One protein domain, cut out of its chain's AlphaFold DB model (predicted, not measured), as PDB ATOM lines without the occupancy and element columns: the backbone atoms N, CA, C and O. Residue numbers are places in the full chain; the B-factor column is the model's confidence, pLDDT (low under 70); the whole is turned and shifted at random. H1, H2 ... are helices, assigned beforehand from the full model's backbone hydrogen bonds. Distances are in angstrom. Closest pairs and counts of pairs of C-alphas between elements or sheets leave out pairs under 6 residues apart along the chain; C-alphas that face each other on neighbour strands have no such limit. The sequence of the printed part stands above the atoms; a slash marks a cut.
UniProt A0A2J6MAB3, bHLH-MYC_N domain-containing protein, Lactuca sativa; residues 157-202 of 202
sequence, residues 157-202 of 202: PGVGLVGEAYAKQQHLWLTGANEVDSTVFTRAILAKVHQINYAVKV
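This is residues 157 to 202 of the 202 residues of the protein "bHLH-MYC_N domain-containing protein" of Lactuca sativa (UniProt A0A2J6MAB3). There is little regular structure here: two short helices, H1 and H2, sit at opposite ends of an elongated outline, joined by a winding stretch, residues 169 to 187. After H2 the tail folds back toward H1, and its residues 200 to 201 pair antiparallel with residues 173 to 174. The printed part has 46 residues with H1, then H2, and no named strand; its class is all helix, though the named elements hold only 16 residues. It is compact, with a radius of gyration of the C-alphas of 10.5 A and spans of 31 by 16 by 10 A.

Look first at H1, residues 160 to 168, then at H2, residues 188 to 194: the two are apart. In both helices every O i to N i+4 pair is within hydrogen-bond range.

Find C-alpha 160 at (41.045, -0.384, -10.250); from there H1 runs 12.1 A to C-alpha 168. H2 runs 10.1 A, ending at C-alpha 194, (47.754, -12.547, -26.840).

The C-alphas of Gln 169 and His 194, the two farthest apart, are separated by 31.7 A. The link from H1 to H2 is long, and the printed part has no cut. In this model pLDDT is under 70 at residue 190 and residues 194 to 199.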
ATOM      1  N   PRO A 157      36.896   5.912  -6.147       86.62
ATOM      2  CA  PRO A 157      38.229   6.205  -5.645       86.62
ATOM      3  C   PRO A 157      38.835   4.982  -4.950       86.62
ATOM      4  O   PRO A 157      38.193   4.372  -4.096       86.62
ATOM      5  N   GLY A 158      40.067   4.637  -5.323       86.69
ATOM      6  CA  GLY A 158      40.809   3.485  -4.802       86.69
ATOM      7  C   GLY A 158      40.474   2.145  -5.462       86.69
ATOM      8  O   GLY A 158      40.974   1.113  -5.026       86.69
ATOM      9  N   VAL A 159      39.608   2.121  -6.482       85.06
ATOM     10  CA  VAL A 159      39.198   0.880  -7.156       85.06
ATOM     11  C   VAL A 159      39.695   0.853  -8.596       85.06
ATOM     12  O   VAL A 159      39.417   1.758  -9.386       85.06
ATOM     13  N   GLY A 160      40.402  -0.224  -8.947       85.25
ATOM     14  CA  GLY A 160      41.045  -0.384 -10.250       85.25
ATOM     15  C   GLY A 160      42.149   0.650 -10.493       85.25
ATOM     16  O   GLY A 160      42.384   1.547  -9.685       85.25
ATOM     17  N   LEU A 161      42.832   0.548 -11.633       85.88
ATOM     18  CA  LEU A 161      43.954   1.438 -11.954       85.88
ATOM     19  C   LEU A 161      43.552   2.927 -11.969       85.88
ATOM     20  O   LEU A 161      44.272   3.771 -11.439       85.88
ATOM     21  N   VAL A 162      42.384   3.241 -12.542       89.19
ATOM     22  CA  VAL A 162      41.891   4.620 -12.680       89.19
ATOM     23  C   VAL A 162      41.475   5.217 -11.337       89.19
ATOM     24  O   VAL A 162      41.876   6.332 -10.999       89.19
ATOM     25  N   GLY A 163      40.702   4.470 -10.544       88.75
ATOM     26  CA  GLY A 163      40.269   4.916  -9.223       88.75
ATOM     27  C   GLY A 163      41.436   5.073  -8.251       88.75
ATOM     28  O   GLY A 163      41.434   6.009  -7.452       88.75
ATOM     29  N   GLU A 164      42.443   4.202  -8.334       89.19
ATOM     30  CA  GLU A 164      43.652   4.254  -7.508       89.19
ATOM     31  C   GLU A 164      44.516   5.486  -7.819       89.19
ATOM     32  O   GLU A 164      44.888   6.218  -6.898       89.19
ATOM     33  N   ALA A 165      44.784   5.763  -9.103       89.56
ATOM     34  CA  ALA A 165      45.524   6.956  -9.530       89.56
ATOM     35  C   ALA A 165      44.848   8.239  -9.023       89.56
ATOM     36  O   ALA A 165      45.493   9.126  -8.458       89.56
ATOM     37  N   TYR A 166      43.518   8.297  -9.146       90.19
ATOM     38  CA  TYR A 166      42.728   9.413  -8.647       90.19
ATOM     39  C   TYR A 166      42.751   9.516  -7.116       90.19
ATOM     40  O   TYR A 166      42.962  10.602  -6.585       90.19
ATOM     41  N   ALA A 167      42.574   8.418  -6.377       89.19
ATOM     42  CA  ALA A 167      42.595   8.460  -4.912       89.19
ATOM     43  C   ALA A 167      43.955   8.910  -4.359       89.19
ATOM     44  O   ALA A 167      44.004   9.647  -3.375       89.19
ATOM     45  N   LYS A 168      45.048   8.512  -5.017       91.25
ATOM     46  CA  LYS A 168      46.414   8.908  -4.653       91.25
ATOM     47  C   LYS A 168      46.822  10.285  -5.170       91.25
ATOM     48  O   LYS A 168      47.827  10.807  -4.698       91.25
ATOM     49  N   GLN A 169      46.073  10.862  -6.115       91.25
ATOM     50  CA  GLN A 169      46.460  12.072  -6.853       91.25
ATOM     51  C   GLN A 169      47.853  11.920  -7.490       91.25
ATOM     52  O   GLN A 169      48.703  12.806  -7.404       91.25
ATOM     53  N   GLN A 170      48.103  10.755  -8.090       88.88
ATOM     54  CA  GLN A 170      49.392  10.383  -8.670       88.88
ATOM     55  C   GLN A 170      49.207   9.796 -10.060       88.88
ATOM     56  O   GLN A 170      48.255   9.060 -10.310       88.88
ATOM     57  N   HIS A 171      50.174  10.068 -10.937       85.31
ATOM     58  CA  HIS A 171      50.264   9.370 -12.210       85.31
ATOM     59  C   HIS A 171      50.723   7.934 -11.980       85.31
ATOM     60  O   HIS A 171      51.735   7.705 -11.312       85.31
ATOM     61  N   LEU A 172      50.007   6.980 -12.564       85.00
ATOM     62  CA  LEU A 172      50.369   5.570 -12.521       85.00
ATOM     63  C   LEU A 172      50.753   5.107 -13.919       85.00
ATOM     64  O   LEU A 172      50.074   5.392 -14.903       85.00
ATOM     65  N   TRP A 173      51.857   4.372 -13.995       85.00
ATOM     66  CA  TRP A 173      52.296   3.727 -15.219       85.00
ATOM     67  C   TRP A 173      52.287   2.220 -15.011       85.00
ATOM     68  O   TRP A 173      52.997   1.697 -14.153       85.00
ATOM     69  N   LEU A 174      51.476   1.526 -15.798       80.81
ATOM     70  CA  LEU A 174      51.412   0.077 -15.813       80.81
ATOM     71  C   LEU A 174      52.219  -0.446 -17.000       80.81
ATOM     72  O   LEU A 174      51.844  -0.222 -18.151       80.81
ATOM     73  N   THR A 175      53.309  -1.156 -16.718       82.81
ATOM     74  CA  THR A 175      54.022  -2.013 -17.678       82.81
ATOM     75  C   THR A 175      53.677  -3.473 -17.423       82.81
ATOM     76  O   THR A 175      53.437  -3.840 -16.276       82.81
ATOM     77  N   GLY A 176      53.699  -4.311 -18.462       79.81
ATOM     78  CA  GLY A 176      53.444  -5.746 -18.295       79.81
ATOM     79  C   GLY A 176      51.987  -6.021 -17.928       79.81
ATOM     80  O   GLY A 176      51.689  -6.698 -16.950       79.81
ATOM     81  N   ALA A 177      51.046  -5.461 -18.695       77.94
ATOM     82  CA  ALA A 177      49.615  -5.668 -18.462       77.94
ATOM     83  C   ALA A 177      49.208  -7.158 -18.423       77.94
ATOM     84  O   ALA A 177      48.214  -7.511 -17.797       77.94
ATOM     85  N   ASN A 178      49.984  -8.030 -19.062       78.12
ATOM     86  CA  ASN A 178      49.847  -9.483 -19.033       78.12
ATOM     87  C   ASN A 178      50.224 -10.121 -17.679       78.12
ATOM     88  O   ASN A 178      49.990 -11.304 -17.483       78.12
ATOM     89  N   GLU A 179      50.803  -9.389 -16.734       82.69
ATOM     90  CA  GLU A 179      51.237  -9.938 -15.440       82.69
ATOM     91  C   GLU A 179      50.315  -9.524 -14.291       82.69
ATOM     92  O   GLU A 179      50.308 -10.156 -13.236       82.69
ATOM     93  N   VAL A 180      49.481  -8.504 -14.499       81.69
ATOM     94  CA  VAL A 180      48.580  -7.995 -13.462       81.69
ATOM     95  C   VAL A 180      47.259  -8.761 -13.385       81.69
ATOM     96  O   VAL A 180      46.886  -9.537 -14.270       81.69
ATOM     97  N   ASP A 181      46.551  -8.580 -12.276       81.00
ATOM     98  CA  ASP A 181      45.212  -9.124 -12.075       81.00
ATOM     99  C   ASP A 181      44.173  -8.332 -12.894       81.00
ATOM    100  O   ASP A 181      44.254  -7.105 -13.012       81.00
ATOM    101  N   SER A 182      43.174  -9.021 -13.454       76.88
ATOM    102  CA  SER A 182      42.086  -8.391 -14.216       76.88
ATOM    103  C   SER A 182      41.219  -7.446 -13.390       76.88
ATOM    104  O   SER A 182      40.569  -6.572 -13.954       76.88
ATOM    105  N   THR A 183      41.225  -7.590 -12.065       75.94
ATOM    106  CA  THR A 183      40.579  -6.663 -11.125       75.94
ATOM    107  C   THR A 183      41.275  -5.302 -11.063       75.94
ATOM    108  O   THR A 183      40.631  -4.297 -10.764       75.94
ATOM    109  N   VAL A 184      42.574  -5.241 -11.376       78.69
ATOM    110  CA  VAL A 184      43.347  -3.992 -11.443       78.69
ATOM    111  C   VAL A 184      43.203  -3.352 -12.821       78.69
ATOM    112  O   VAL A 184      43.005  -2.138 -12.929       78.69
ATOM    113  N   PHE A 185      43.289  -4.165 -13.875       80.44
ATOM    114  CA  PHE A 185      43.192  -3.713 -15.256       80.44
ATOM    115  C   PHE A 185      42.463  -4.741 -16.119       80.44
ATOM    116  O   PHE A 185      42.972  -5.831 -16.362       80.44
ATOM    117  N   THR A 186      41.296  -4.382 -16.652       72.12
ATOM    118  CA  THR A 186      40.413  -5.347 -17.325       72.12
ATOM    119  C   THR A 186      41.038  -6.002 -18.565       72.12
ATOM    120  O   THR A 186      40.709  -7.146 -18.868       72.12
ATOM    121  N   ARG A 187      42.000  -5.360 -19.258       71.88
ATOM    122  CA  ARG A 187      42.719  -6.026 -20.372       71.88
ATOM    123  C   ARG A 187      43.739  -7.050 -19.923       71.88
ATOM    124  O   ARG A 187      44.350  -7.656 -20.793       71.88
ATOM    125  N   ALA A 188      43.987  -7.237 -18.632       77.25
ATOM    126  CA  ALA A 188      45.049  -8.133 -18.202       77.25
ATOM    127  C   ALA A 188      44.867  -9.554 -18.755       77.25
ATOM    128  O   ALA A 188      45.843 -10.197 -19.126       77.25
ATOM    129  N   ILE A 189      43.621 -10.019 -18.895       73.94
ATOM    130  CA  ILE A 189      43.306 -11.312 -19.518       73.94
ATOM    131  C   ILE A 189      43.644 -11.302 -21.014       73.94
ATOM    132  O   ILE A 189      44.388 -12.165 -21.467       73.94
ATOM    133  N   LEU A 190      43.188 -10.301 -21.774       68.38
ATOM    134  CA  LEU A 190      43.506 -10.184 -23.206       68.38
ATOM    135  C   LEU A 190      45.020 -10.066 -23.444       68.38
ATOM    136  O   LEU A 190      45.580 -10.726 -24.314       68.38
ATOM    137  N   ALA A 191      45.702  -9.281 -22.609       72.31
ATOM    138  CA  ALA A 191      47.152  -9.134 -22.613       72.31
ATOM    139  C   ALA A 191      47.858 -10.476 -22.376       72.31
ATOM    140  O   ALA A 191      48.826 -10.786 -23.071       72.31
ATOM    141  N   LYS A 192      47.351 -11.293 -21.441       75.94
ATOM    142  CA  LYS A 192      47.837 -12.657 -21.172       75.94
ATOM    143  C   LYS A 192      47.644 -13.577 -22.371       75.94
ATOM    144  O   LYS A 192      48.599 -14.222 -22.790       75.94
ATOM    145  N   VAL A 193      46.433 -13.626 -22.927       74.38
ATOM    146  CA  VAL A 193      46.072 -14.535 -24.028       74.38
ATOM    147  C   VAL A 193      46.885 -14.237 -25.286       74.38
ATOM    148  O   VAL A 193      47.402 -15.157 -25.918       74.38
ATOM    149  N   HIS A 194      47.053 -12.961 -25.625       68.81
ATOM    150  CA  HIS A 194      47.754 -12.547 -26.840       68.81
ATOM    151  C   HIS A 194      49.248 -12.261 -26.632       68.81
ATOM    152  O   HIS A 194      49.932 -11.898 -27.587       68.81
ATOM    153  N   GLN A 195      49.762 -12.424 -25.404       67.19
ATOM    154  CA  GLN A 195      51.131 -12.055 -25.012       67.19
ATOM    155  C   GLN A 195      51.492 -10.617 -25.424       67.19
ATOM    156  O   GLN A 195      52.603 -10.327 -25.870       67.19
ATOM    157  N   ILE A 196      50.523  -9.708 -25.303       64.44
ATOM    158  CA  ILE A 196      50.690  -8.306 -25.675       64.44
ATOM    159  C   ILE A 196      51.083  -7.511 -24.436       64.44
ATOM    160  O   ILE A 196      50.349  -7.446 -23.449       64.44
ATOM    161  N   ASN A 197      52.218  -6.826 -24.526       64.31
ATOM    162  CA  ASN A 197      52.625  -5.846 -23.532       64.31
ATOM    163  C   ASN A 197      51.928  -4.512 -23.812       64.31
ATOM    164  O   ASN A 197      52.360  -3.746 -24.673       64.31
ATOM    165  N   TYR A 198      50.853  -4.221 -23.077       68.44
ATOM    166  CA  TYR A 198      50.293  -2.869 -23.038       68.44
ATOM    167  C   TYR A 198      51.045  -2.011 -22.025       68.44
ATOM    168  O   TYR A 198      51.406  -2.480 -20.941       68.44
ATOM    169  N   ALA A 199      51.220  -0.741 -22.377       66.69
ATOM    170  CA  ALA A 199      51.543   0.309 -21.433       66.69
ATOM    171  C   ALA A 199      50.292   1.154 -21.202       66.69
ATOM    172  O   ALA A 199      49.645   1.579 -22.161       66.69
ATOM    173  N   VAL A 200      49.944   1.383 -19.939       73.25
ATOM    174  CA  VAL A 200      48.832   2.264 -19.569       73.25
ATOM    175  C   VAL A 200      49.376   3.361 -18.679       73.25
ATOM    176  O   VAL A 200      49.978   3.071 -17.647       73.25
ATOM    177  N   LYS A 201      49.143   4.612 -19.071       74.12
ATOM    178  CA  LYS A 201      49.339   5.767 -18.202       74.12
ATOM    179  C   LYS A 201      47.979   6.273 -17.759       74.12
ATOM    180  O   LYS A 201      47.133   6.544 -18.611       74.12
ATOM    181  N   VAL A 202      47.806   6.406 -16.453       73.38
ATOM    182  CA  VAL A 202      46.677   7.105 -15.835       73.38
ATOM    183  C   VAL A 202      47.204   8.340 -15.125       73.38
ATOM    184  O   VAL A 202      48.248   8.221 -14.444       73.38
TER     185      VAL A 202